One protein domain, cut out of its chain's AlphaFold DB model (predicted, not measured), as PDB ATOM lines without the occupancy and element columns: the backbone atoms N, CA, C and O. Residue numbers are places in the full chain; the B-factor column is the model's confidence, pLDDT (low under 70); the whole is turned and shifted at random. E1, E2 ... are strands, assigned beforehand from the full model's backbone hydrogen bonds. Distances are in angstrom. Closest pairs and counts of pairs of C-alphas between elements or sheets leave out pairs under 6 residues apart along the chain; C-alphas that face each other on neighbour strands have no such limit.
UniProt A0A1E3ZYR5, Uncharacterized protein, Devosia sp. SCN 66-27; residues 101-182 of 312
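Overview. This is residues 101 to 182 of the 312 residues of an uncharacterized protein of Devosia sp. SCN 66-27 (UniProt A0A1E3ZYR5). The chain is wound in stacked turns as a flattened solenoid, with two parallel sheets face to face as its two long walls: E1, E2, E4, E6 and E8 make one wall, and E3, E5 and E7 the other. From E2 onward each turn goes along one wall and comes back along the other, and the first turn, after E1, is mostly a long link whose residues 109 to 110 extend the second wall beside E3. The printed part has 82 residues with no named helix and eight named strands, E1 to E8 in order along the chain; the sheets run E1 E2 E4 E6 E8 and E3 E5 E7, both wholly parallel. The class is all strand, though under half of the residues, 33 of 82, are in named elements. The whole is compact, with a radius of gyration of the C-alphas of 11.1 A and spans of 29 by 22 by 14 A.

Arrangement. The largest sheet runs from its edge strand E1, residues 102 to 105, through the inner strands E2, residues 119 to 122, E4, residues 140 to 143, and E6, residues 158 to 160, to its other edge strand E8, residues 177 to 179. E1 and E2 are parallel at 18 degrees, with N 103 and O 119 within hydrogen-bond range at 2.8 A. E2 and E4 are parallel at 2 degrees, with N 120 and O 140 at 2.9 A. E4 and E6 are parallel at 12 degrees, with N 141 and O 158 at 2.8 A. E6 and E8 are parallel at 6 degrees, with N 159 and O 177 at 2.8 A. From edge to edge the strands' lines turn by 33 degrees. The other sheet has E5, residues 149 to 154, as its inner strand, between the edge strands E3, residues 131 to 133, and E7, residues 168 to 173. E3 and E5 are parallel at 5 degrees, with N 132 and O 149 within hydrogen-bond range at 2.9 A. E5 and E7 are parallel at 4 degrees, with N 150 and O 168 at 2.8 A. Residues 109 to 110 pair, parallel, with residues 132 to 133 of E3. The two sheets form a sandwich, two sheets face to face: the parts that face each other are 9.8 A apart centre to centre, and their best planes are 6 degrees apart. Across it the closest C-alphas of E5 and E6 are those of Ile 150 and Leu 159, 6.9 A apart. Those of E3 and E4 are Ala 132 and Leu 141, 7.0 A apart. E1 is apart from E3, and E2 from E5.

Along the chain. E1 begins at C-alpha 102, (-12.495, -51.572, 55.602), and is 9.7 A long. In the same sheet E2 is 10.0 A, E4 9.6 A, E6 6.5 A and E8 6.6 A; E8 ends at C-alpha 179, (-12.852, -53.588, 36.764). In the other sheet E3 is 6.4 A, E5 15.6 A and E7 16.0 A; E7 ends at C-alpha 173, (-7.574, -37.847, 39.779).

Size, cuts and confidence. The two C-alphas farthest apart are those of Thr 115 and Asn 182, 32.0 A. The printed part, residues 101 to 182, has no cut. The link E1 to E2, residues 106 to 118, is long; the links E4 to E5, E5 to E6 and E7 to E8 are tight, and the other three are short. The mean pLDDT of the printed part is 92.6, and residues 124 to 127, between E2 and E3, are under 70.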
ATOM      1  N   ASP A 101      -8.032 -49.923  56.353       98.25
ATOM      2  CA  ASP A 101      -9.274 -50.153  57.078       98.25
ATOM      3  C   ASP A 101     -10.466 -50.282  56.140       98.25
ATOM      4  O   ASP A 101     -10.583 -49.592  55.125       98.25
ATOM      5  N   THR A 102     -11.370 -51.206  56.469       98.12
ATOM      6  CA  THR A 102     -12.495 -51.572  55.602       98.12
ATOM      7  C   THR A 102     -13.836 -51.264  56.247       98.12
ATOM      8  O   THR A 102     -14.188 -51.818  57.289       98.12
ATOM      9  N   VAL A 103     -14.663 -50.485  55.556       97.12
ATOM     10  CA  VAL A 103     -16.094 -50.368  55.845       97.12
ATOM     11  C   VAL A 103     -16.862 -51.403  55.038       97.12
ATOM     12  O   VAL A 103     -16.780 -51.442  53.816       97.12
ATOM     13  N   ARG A 104     -17.656 -52.228  55.718       95.12
ATOM     14  CA  ARG A 104     -18.594 -53.171  55.108       95.12
ATOM     15  C   ARG A 104     -20.016 -52.675  55.299       95.12
ATOM     16  O   ARG A 104     -20.463 -52.466  56.427       95.12
ATOM     17  N   ALA A 105     -20.734 -52.524  54.194       92.12
ATOM     18  CA  ALA A 105     -22.083 -51.980  54.180       92.12
ATOM     19  C   ALA A 105     -23.001 -52.734  53.209       92.12
ATOM     20  O   ALA A 105     -22.574 -53.527  52.378       92.12
ATOM     21  N   THR A 106     -24.300 -52.457  53.304       89.25
ATOM     22  CA  THR A 106     -25.318 -52.973  52.365       89.25
ATOM     23  C   THR A 106     -26.072 -51.851  51.638       89.25
ATOM     24  O   THR A 106     -27.046 -52.086  50.920       89.25
ATOM     25  N   THR A 107     -25.637 -50.608  51.835       89.56
ATOM     26  CA  THR A 107     -26.223 -49.373  51.302       89.56
ATOM     27  C   THR A 107     -25.127 -48.460  50.780       89.56
ATOM     28  O   THR A 107     -23.953 -48.706  51.030       89.56
ATOM     29  N   SER A 108     -25.516 -47.388  50.085       92.44
ATOM     30  CA  SER A 108     -24.591 -46.338  49.662       92.44
ATOM     31  C   SER A 108     -23.778 -45.789  50.830       92.44
ATOM     32  O   SER A 108     -24.350 -45.536  51.892       92.44
ATOM     33  N   GLN A 109     -22.490 -45.563  50.595       94.25
ATOM     34  CA  GLN A 109     -21.559 -44.989  51.560       94.25
ATOM     35  C   GLN A 109     -20.704 -43.900  50.916       94.25
ATOM     36  O   GLN A 109     -20.448 -43.903  49.712       94.25
ATOM     37  N   ASP A 110     -20.269 -42.970  51.758       95.50
ATOM     38  CA  ASP A 110     -19.344 -41.898  51.415       95.50
ATOM     39  C   ASP A 110     -18.212 -41.909  52.439       95.50
ATOM     40  O   ASP A 110     -18.404 -41.468  53.580       95.50
ATOM     41  N   LEU A 111     -17.047 -42.426  52.037       96.12
ATOM     42  CA  LEU A 111     -15.891 -42.600  52.915       96.12
ATOM     43  C   LEU A 111     -15.359 -41.274  53.465       96.12
ATOM     44  O   LEU A 111     -14.739 -41.262  54.523       96.12
ATOM     45  N   ARG A 112     -15.679 -40.132  52.842       95.56
ATOM     46  CA  ARG A 112     -15.315 -38.795  53.355       95.56
ATOM     47  C   ARG A 112     -16.043 -38.444  54.653       95.56
ATOM     48  O   ARG A 112     -15.695 -37.460  55.306       95.56
ATOM     49  N   SER A 113     -17.072 -39.213  55.011       93.94
ATOM     50  CA  SER A 113     -17.755 -39.114  56.307       93.94
ATOM     51  C   SER A 113     -16.972 -39.790  57.437       93.94
ATOM     52  O   SER A 113     -17.285 -39.575  58.608       93.94
ATOM     53  N   TYR A 114     -15.962 -40.587  57.091       95.50
ATOM     54  CA  TYR A 114     -15.111 -41.331  58.006       95.50
ATOM     55  C   TYR A 114     -13.690 -40.763  57.995       95.50
ATOM     56  O   TYR A 114     -13.341 -39.895  57.194       95.50
ATOM     57  N   THR A 115     -12.866 -41.187  58.947       95.88
ATOM     58  CA  THR A 115     -11.456 -40.787  59.031       95.88
ATOM     59  C   THR A 115     -10.592 -42.033  59.094       95.88
ATOM     60  O   THR A 115     -10.863 -42.878  59.939       95.88
ATOM     61  N   GLY A 116      -9.563 -42.110  58.241       95.44
ATOM     62  CA  GLY A 116      -8.640 -43.252  58.192       95.44
ATOM     63  C   GLY A 116      -9.307 -44.524  57.673       95.44
ATOM     64  O   GLY A 116      -9.226 -45.548  58.318       95.44
ATOM     65  N   VAL A 117     -10.083 -44.428  56.592       97.19
ATOM     66  CA  VAL A 117     -10.675 -45.609  55.955       97.19
ATOM     67  C   VAL A 117     -10.304 -45.590  54.488       97.19
ATOM     68  O   VAL A 117     -10.568 -44.608  53.789       97.19
ATOM     69  N   GLU A 118      -9.738 -46.697  54.024       97.94
ATOM     70  CA  GLU A 118      -9.213 -46.831  52.670       97.94
ATOM     71  C   GLU A 118     -10.069 -47.764  51.812       97.94
ATOM     72  O   GLU A 118     -10.057 -47.644  50.588       97.94
ATOM     73  N   ALA A 119     -10.843 -48.663  52.424       98.00
ATOM     74  CA  ALA A 119     -11.648 -49.640  51.710       98.00
ATOM     75  C   ALA A 119     -13.138 -49.580  52.041       98.00
ATOM     76  O   ALA A 119     -13.565 -49.386  53.182       98.00
ATOM     77  N   LEU A 120     -13.942 -49.827  51.014       97.06
ATOM     78  CA  LEU A 120     -15.384 -49.970  51.103       97.06
ATOM     79  C   LEU A 120     -15.803 -51.247  50.380       97.06
ATOM     80  O   LEU A 120     -15.563 -51.386  49.188       97.06
ATOM     81  N   ASP A 121     -16.467 -52.144  51.100       95.31
ATOM     82  CA  ASP A 121     -17.108 -53.346  50.568       95.31
ATOM     83  C   ASP A 121     -18.628 -53.212  50.732       95.31
ATOM     84  O   ASP A 121     -19.167 -53.251  51.846       95.31
ATOM     85  N   ILE A 122     -19.328 -53.025  49.613       92.25
ATOM     86  CA  ILE A 122     -20.788 -53.015  49.566       92.25
ATOM     87  C   ILE A 122     -21.293 -54.368  49.055       92.25
ATOM     88  O   ILE A 122     -21.326 -54.633  47.849       92.25
ATOM     89  N   ASP A 123     -21.827 -55.174  49.975       85.19
ATOM     90  CA  ASP A 123     -22.541 -56.429  49.693       85.19
ATOM     91  C   ASP A 123     -24.052 -56.245  49.888       85.19
ATOM     92  O   ASP A 123     -24.676 -56.730  50.834       85.19
ATOM     93  N   ALA A 124     -24.676 -55.467  48.999       64.31
ATOM     94  CA  ALA A 124     -26.082 -55.078  49.137       64.31
ATOM     95  C   ALA A 124     -27.101 -56.188  48.812       64.31
ATOM     96  O   ALA A 124     -28.304 -55.921  48.851       64.31
ATOM     97  N   GLY A 125     -26.677 -57.409  48.459       64.75
ATOM     98  CA  GLY A 125     -27.590 -58.501  48.114       64.75
ATOM     99  C   GLY A 125     -28.602 -58.148  47.002       64.75
ATOM    100  O   GLY A 125     -29.749 -57.817  47.264       64.75
ATOM    101  N   SER A 126     -28.184 -58.291  45.740       64.19
ATOM    102  CA  SER A 126     -28.973 -58.378  44.488       64.19
ATOM    103  C   SER A 126     -30.180 -57.426  44.264       64.19
ATOM    104  O   SER A 126     -31.280 -57.620  44.789       64.19
ATOM    105  N   ARG A 127     -30.000 -56.531  43.266       69.12
ATOM    106  CA  ARG A 127     -30.963 -55.647  42.547       69.12
ATOM    107  C   ARG A 127     -31.154 -54.205  43.027       69.12
ATOM    108  O   ARG A 127     -32.067 -53.537  42.537       69.12
ATOM    109  N   ARG A 128     -30.342 -53.697  43.947       78.31
ATOM    110  CA  ARG A 128     -30.327 -52.261  44.262       78.31
ATOM    111  C   ARG A 128     -29.016 -51.645  43.808       78.31
ATOM    112  O   ARG A 128     -27.976 -52.219  44.100       78.31
ATOM    113  N   GLY A 129     -29.120 -50.490  43.159       86.06
ATOM    114  CA  GLY A 129     -27.993 -49.595  42.933       86.06
ATOM    115  C   GLY A 129     -27.600 -48.906  44.212       86.06
ATOM    116  O   GLY A 129     -28.469 -48.476  44.981       86.06
ATOM    117  N   THR A 130     -26.298 -48.822  44.432       92.38
ATOM    118  CA  THR A 130     -25.714 -48.049  45.518       92.38
ATOM    119  C   THR A 130     -24.785 -46.986  44.953       92.38
ATOM    120  O   THR A 130     -24.555 -46.891  43.748       92.38
ATOM    121  N   THR A 131     -24.309 -46.124  45.837       94.44
ATOM    122  CA  THR A 131     -23.267 -45.160  45.525       94.44
ATOM    123  C   THR A 131     -22.141 -45.386  46.509       94.44
ATOM    124  O   THR A 131     -22.385 -45.343  47.713       94.44
ATOM    125  N   ALA A 132     -20.949 -45.640  45.992       96.12
ATOM    126  CA  ALA A 132     -19.711 -45.668  46.744       96.12
ATOM    127  C   ALA A 132     -18.937 -44.403  46.391       96.12
ATOM    128  O   ALA A 132     -18.716 -44.133  45.210       96.12
ATOM    129  N   VAL A 133     -18.576 -43.622  47.406       97.75
ATOM    130  CA  VAL A 133     -17.702 -42.463  47.233       97.75
ATOM    131  C   VAL A 133     -16.438 -42.658  48.056       97.75
ATOM    132  O   VAL A 133     -16.536 -42.886  49.264       97.75
ATOM    133  N   GLY A 134     -15.285 -42.585  47.397       98.12
ATOM    134  CA  GLY A 134     -13.969 -42.588  48.023       98.12
ATOM    135  C   GLY A 134     -13.559 -41.206  48.537       98.12
ATOM    136  O   GLY A 134     -14.386 -40.322  48.782       98.12
ATOM    137  N   THR A 135     -12.268 -41.047  48.769       97.75
ATOM    138  CA  THR A 135     -11.611 -39.919  49.427       97.75
ATOM    139  C   THR A 135     -10.617 -39.249  48.470       97.75
ATOM    140  O   THR A 135     -10.757 -39.346  47.260       97.75
ATOM    141  N   ASP A 136      -9.645 -38.505  49.006       96.81
ATOM    142  CA  ASP A 136      -8.541 -37.942  48.214       96.81
ATOM    143  C   ASP A 136      -7.268 -38.823  48.280       96.81
ATOM    144  O   ASP A 136      -6.184 -38.374  47.894       96.81
ATOM    145  N   GLY A 137      -7.354 -40.023  48.861       97.00
ATOM    146  CA  GLY A 137      -6.260 -40.991  48.927       97.00
ATOM    147  C   GLY A 137      -6.646 -42.326  48.300       97.00
ATOM    148  O   GLY A 137      -7.822 -42.579  48.093       97.00
ATOM    149  N   ASP A 138      -5.648 -43.179  48.073       98.00
ATOM    150  CA  ASP A 138      -5.786 -44.469  47.386       98.00
ATOM    151  C   ASP A 138      -6.844 -45.379  48.045       98.00
ATOM    152  O   ASP A 138      -6.644 -45.905  49.149       98.00
ATOM    153  N   ASN A 139      -7.962 -45.591  47.354       98.56
ATOM    154  CA  ASN A 139      -9.109 -46.341  47.838       98.56
ATOM    155  C   ASN A 139      -9.315 -47.683  47.128       98.56
ATOM    156  O   ASN A 139      -9.096 -47.830  45.927       98.56
ATOM    157  N   LEU A 140      -9.818 -48.671  47.875       98.38
ATOM    158  CA  LEU A 140     -10.355 -49.922  47.332       98.38
ATOM    159  C   LEU A 140     -11.877 -49.931  47.484       98.38
ATOM    160  O   LEU A 140     -12.396 -50.117  48.585       98.38
ATOM    161  N   LEU A 141     -12.598 -49.755  46.382       98.12
ATOM    162  CA  LEU A 141     -14.059 -49.735  46.358       98.12
ATOM    163  C   LEU A 141     -14.577 -51.017  45.696       98.12
ATOM    164  O   LEU A 141     -14.604 -51.117  44.472       98.12
ATOM    165  N   ASP A 142     -14.984 -51.992  46.508       95.38
ATOM    166  CA  ASP A 142     -15.604 -53.246  46.071       95.38
ATOM    167  C   ASP A 142     -17.129 -53.146  46.192       95.38
ATOM    168  O   ASP A 142     -17.700 -53.103  47.285       95.38
ATOM    169  N   VAL A 143     -17.810 -53.040  45.053       92.62
ATOM    170  CA  VAL A 143     -19.245 -52.780  44.982       92.62
ATOM    171  C   VAL A 143     -19.929 -53.893  44.200       92.62
ATOM    172  O   VAL A 143     -20.143 -53.826  42.993       92.62
ATOM    173  N   SER A 144     -20.371 -54.911  44.934       86.75
ATOM    174  CA  SER A 144     -21.084 -56.069  44.374       86.75
ATOM    175  C   SER A 144     -22.588 -55.827  44.137       86.75
ATOM    176  O   SER A 144     -23.338 -56.732  43.747       86.75
ATOM    177  N   SER A 145     -23.068 -54.607  44.399       85.31
ATOM    178  CA  SER A 145     -24.457 -54.215  44.167       85.31
ATOM    179  C   SER A 145     -24.752 -53.957  42.683       85.31
ATOM    180  O   SER A 145     -23.853 -53.754  41.885       85.31
ATOM    181  N   TRP A 146     -26.029 -53.973  42.294       86.44
ATOM    182  CA  TRP A 146     -26.423 -53.873  40.880       86.44
ATOM    183  C   TRP A 146     -26.571 -52.423  40.449       86.44
ATOM    184  O   TRP A 146     -27.377 -51.739  41.066       86.44
ATOM    185  N   SER A 147     -26.027 -52.007  39.309       88.19
ATOM    186  CA  SER A 147     -26.243 -50.649  38.783       88.19
ATOM    187  C   SER A 147     -25.856 -49.555  39.775       88.19
ATOM    188  O   SER A 147     -26.698 -48.796  40.270       88.19
ATOM    189  N   SER A 148     -24.576 -49.519  40.092       93.12
ATOM    190  CA  SER A 148     -23.975 -48.686  41.120       93.12
ATOM    191  C   SER A 148     -23.278 -47.474  40.510       93.12
ATOM    192  O   SER A 148     -22.972 -47.441  39.324       93.12
ATOM    193  N   VAL A 149     -23.033 -46.455  41.324       96.31
ATOM    194  CA  VAL A 149     -22.101 -45.372  40.988       96.31
ATOM    195  C   VAL A 149     -20.907 -45.509  41.915       96.31
ATOM    196  O   VAL A 149     -21.089 -45.500  43.132       96.31
ATOM    197  N   ILE A 150     -19.717 -45.635  41.351       97.69
ATOM    198  CA  ILE A 150     -18.460 -45.766  42.080       97.69
ATOM    199  C   ILE A 150     -17.616 -44.549  41.700       97.69
ATOM    200  O   ILE A 150     -17.207 -44.433  40.549       97.69
ATOM    201  N   ASP A 151     -17.452 -43.608  42.631       98.12
ATOM    202  CA  ASP A 151     -16.693 -42.360  42.448       98.12
ATOM    203  C   ASP A 151     -15.543 -42.348  43.453       98.12
ATOM    204  O   ASP A 151     -15.783 -42.175  44.647       98.12
ATOM    205  N   ALA A 152     -14.324 -42.641  43.003       98.06
ATOM    206  CA  ALA A 152     -13.214 -42.895  43.914       98.06
ATOM    207  C   ALA A 152     -12.543 -41.613  44.418       98.06
ATOM    208  O   ALA A 152     -12.285 -41.508  45.614       98.06
ATOM    209  N   GLY A 153     -12.489 -40.575  43.583       97.44
ATOM    210  CA  GLY A 153     -12.136 -39.227  44.007       97.44
ATOM    211  C   GLY A 153     -10.750 -38.840  43.528       97.44
ATOM    212  O   GLY A 153     -10.575 -38.537  42.353       97.44
ATOM    213  N   ALA A 154      -9.790 -38.705  44.430       96.81
ATOM    214  CA  ALA A 154      -8.394 -38.545  44.043       96.81
ATOM    215  C   ALA A 154      -7.559 -39.621  44.730       96.81
ATOM    216  O   ALA A 154      -7.922 -40.071  45.808       96.81
ATOM    217  N   GLY A 155      -6.402 -39.942  44.164       97.38
ATOM    218  CA  GLY A 155      -5.599 -41.074  44.612       97.38
ATOM    219  C   GLY A 155      -5.451 -42.093  43.493       97.38
ATOM    220  O   GLY A 155      -5.933 -41.893  42.389       97.38
ATOM    221  N   ASN A 156      -4.693 -43.151  43.751       98.00
ATOM    222  CA  ASN A 156      -4.607 -44.282  42.836       98.00
ATOM    223  C   ASN A 156      -5.585 -45.352  43.300       98.00
ATOM    224  O   ASN A 156      -5.258 -46.168  44.171       98.00
ATOM    225  N   ASP A 157      -6.770 -45.348  42.716       98.56
ATOM    226  CA  ASP A 157      -7.887 -46.106  43.238       98.56
ATOM    227  C   ASP A 157      -8.057 -47.453  42.528       98.56
ATOM    228  O   ASP A 157      -7.605 -47.695  41.406       98.56
ATOM    229  N   THR A 158      -8.711 -48.389  43.208       98.44
ATOM    230  CA  THR A 158      -9.166 -49.656  42.632       98.44
ATOM    231  C   THR A 158     -10.671 -49.769  42.813       98.44
ATOM    232  O   THR A 158     -11.165 -49.888  43.932       98.44
ATOM    233  N   LEU A 159     -11.399 -49.757  41.701       98.31
ATOM    234  CA  LEU A 159     -12.851 -49.831  41.649       98.31
ATOM    235  C   LEU A 159     -13.250 -51.189  41.075       98.31
ATOM    236  O   LEU A 159     -12.921 -51.503  39.930       98.31
ATOM    237  N   LEU A 160     -13.978 -51.980  41.856       94.88
ATOM    238  CA  LEU A 160     -14.489 -53.288  41.460       94.88
ATOM    239  C   LEU A 160     -16.018 -53.220  41.438       94.88
ATOM    240  O   LEU A 160     -16.650 -52.985  42.468       94.88
ATOM    241  N   GLY A 161     -16.609 -53.393  40.259       91.75
ATOM    242  CA  GLY A 161     -18.056 -53.522  40.101       91.75
ATOM    243  C   GLY A 161     -18.507 -54.972  40.064       91.75
ATOM    244  O   GLY A 161     -17.740 -55.911  40.301       91.75
ATOM    245  N   SER A 162     -19.783 -55.167  39.747       87.44
ATOM    246  CA  SER A 162     -20.386 -56.494  39.770       87.44
ATOM    247  C   SER A 162     -20.571 -57.069  38.367       87.44
ATOM    248  O   SER A 162     -20.697 -56.353  37.381       87.44
ATOM    249  N   ASP A 163     -20.706 -58.392  38.259       83.88
ATOM    250  CA  ASP A 163     -21.000 -59.046  36.977       83.88
ATOM    251  C   ASP A 163     -22.403 -58.703  36.412       83.88
ATOM    252  O   ASP A 163     -22.774 -59.188  35.342       83.88
ATOM    253  N   TYR A 164     -23.228 -57.917  37.117       81.25
ATOM    254  CA  TYR A 164     -24.623 -57.655  36.758       81.25
ATOM    255  C   TYR A 164     -25.023 -56.192  36.947       81.25
ATOM    256  O   TYR A 164     -24.621 -55.528  37.890       81.25
ATOM    257  N   GLY A 165     -25.979 -55.729  36.145       84.19
ATOM    258  CA  GLY A 165     -26.417 -54.336  36.233       84.19
ATOM    259  C   GLY A 165     -25.392 -53.375  35.632       84.19
ATOM    260  O   GLY A 165     -24.292 -53.765  35.283       84.19
ATOM    261  N   HIS A 166     -25.849 -52.151  35.387       89.50
ATOM    262  CA  HIS A 166     -25.138 -51.100  34.647       89.50
ATOM    263  C   HIS A 166     -24.459 -50.152  35.625       89.50
ATOM    264  O   HIS A 166     -25.119 -49.238  36.135       89.50
ATOM    265  N   ASP A 167     -23.201 -50.418  35.932       92.88
ATOM    266  CA  ASP A 167     -22.389 -49.642  36.856       92.88
ATOM    267  C   ASP A 167     -21.788 -48.411  36.153       92.88
ATOM    268  O   ASP A 167     -21.539 -48.394  34.945       92.88
ATOM    269  N   ILE A 168     -21.586 -47.337  36.915       95.56
ATOM    270  CA  ILE A 168     -20.878 -46.132  36.488       95.56
ATOM    271  C   ILE A 168     -19.603 -46.031  37.315       95.56
ATOM    272  O   ILE A 168     -19.679 -45.885  38.535       95.56
ATOM    273  N   PHE A 169     -18.464 -46.051  36.640       97.81
ATOM    274  CA  PHE A 169     -17.139 -45.889  37.219       97.81
ATOM    275  C   PHE A 169     -16.631 -44.479  36.968       97.81
ATOM    276  O   PHE A 169     -16.680 -43.990  35.839       97.81
ATOM    277  N   ILE A 170     -16.142 -43.841  38.021       97.94
ATOM    278  CA  ILE A 170     -15.434 -42.569  37.992       97.94
ATOM    279  C   ILE A 170     -14.194 -42.786  38.861       97.94
ATOM    280  O   ILE A 170     -14.321 -42.834  40.083       97.94
ATOM    281  N   GLY A 171     -13.031 -42.960  38.235       97.56
ATOM    282  CA  GLY A 171     -11.758 -43.035  38.956       97.56
ATOM    283  C   GLY A 171     -11.470 -41.696  39.630       97.56
ATOM    284  O   GLY A 171     -11.625 -41.547  40.839       97.56
ATOM    285  N   GLY A 172     -11.292 -40.669  38.803       97.19
ATOM    286  CA  GLY A 172     -11.081 -39.304  39.255       97.19
ATOM    287  C   GLY A 172      -9.634 -38.906  39.017       97.19
ATOM    288  O   GLY A 172      -9.151 -39.075  37.910       97.19
ATOM    289  N   LEU A 173      -8.966 -38.260  39.973       96.50
ATOM    290  CA  LEU A 173      -7.574 -37.847  39.779       96.50
ATOM    291  C   LEU A 173      -6.605 -38.913  40.268       96.50
ATOM    292  O   LEU A 173      -6.466 -39.086  41.473       96.50
ATOM    293  N   GLY A 174      -5.770 -39.424  39.377       96.81
ATOM    294  CA  GLY A 174      -4.662 -40.293  39.742       96.81
ATOM    295  C   GLY A 174      -4.514 -41.386  38.712       96.81
ATOM    296  O   GLY A 174      -4.768 -41.146  37.538       96.81
ATOM    297  N   ARG A 175      -4.007 -42.539  39.136       97.12
ATOM    298  CA  ARG A 175      -3.892 -43.721  38.291       97.12
ATOM    299  C   ARG A 175      -4.843 -44.783  38.813       97.12
ATOM    300  O   ARG A 175      -4.473 -45.558  39.704       97.12
ATOM    301  N   ASP A 176      -5.992 -44.884  38.171       98.50
ATOM    302  CA  ASP A 176      -7.086 -45.720  38.634       98.50
ATOM    303  C   ASP A 176      -7.163 -47.048  37.885       98.50
ATOM    304  O   ASP A 176      -6.850 -47.178  36.696       98.50
ATOM    305  N   VAL A 177      -7.588 -48.080  38.607       98.12
ATOM    306  CA  VAL A 177      -7.892 -49.399  38.057       98.12
ATOM    307  C   VAL A 177      -9.380 -49.651  38.218       98.12
ATOM    308  O   VAL A 177      -9.881 -49.766  39.331       98.12
ATOM    309  N   MET A 178     -10.084 -49.779  37.101       97.81
ATOM    310  CA  MET A 178     -11.525 -50.001  37.067       97.81
ATOM    311  C   MET A 178     -11.817 -51.368  36.454       97.81
ATOM    312  O   MET A 178     -11.491 -51.618  35.296       97.81
ATOM    313  N   ASP A 179     -12.433 -52.263  37.219       95.00
ATOM    314  CA  ASP A 179     -12.852 -53.588  36.764       95.00
ATOM    315  C   ASP A 179     -14.381 -53.699  36.838       95.00
ATOM    316  O   ASP A 179     -14.962 -53.701  37.925       95.00
ATOM    317  N   SER A 180     -15.042 -53.808  35.679       90.62
ATOM    318  CA  SER A 180     -16.505 -53.932  35.583       90.62
ATOM    319  C   SER A 180     -17.060 -55.327  35.888       90.62
ATOM    320  O   SER A 180     -18.267 -55.557  35.792       90.62
ATOM    321  N   GLY A 181     -16.211 -56.276  36.278       87.00
ATOM    322  CA  GLY A 181     -16.611 -57.641  36.595       87.00
ATOM    323  C   GLY A 181     -16.612 -58.571  35.381       87.00
ATOM    324  O   GLY A 181     -16.754 -58.184  34.217       87.00
ATOM    325  N   ASN A 182     -16.449 -59.866  35.644       76.19
ATOM    326  CA  ASN A 182     -16.316 -60.883  34.613       76.19
ATOM    327  C   ASN A 182     -17.684 -61.390  34.140       76.19
ATOM    328  O   ASN A 182     -18.240 -62.370  34.644       76.19
TER     329      ASN A 182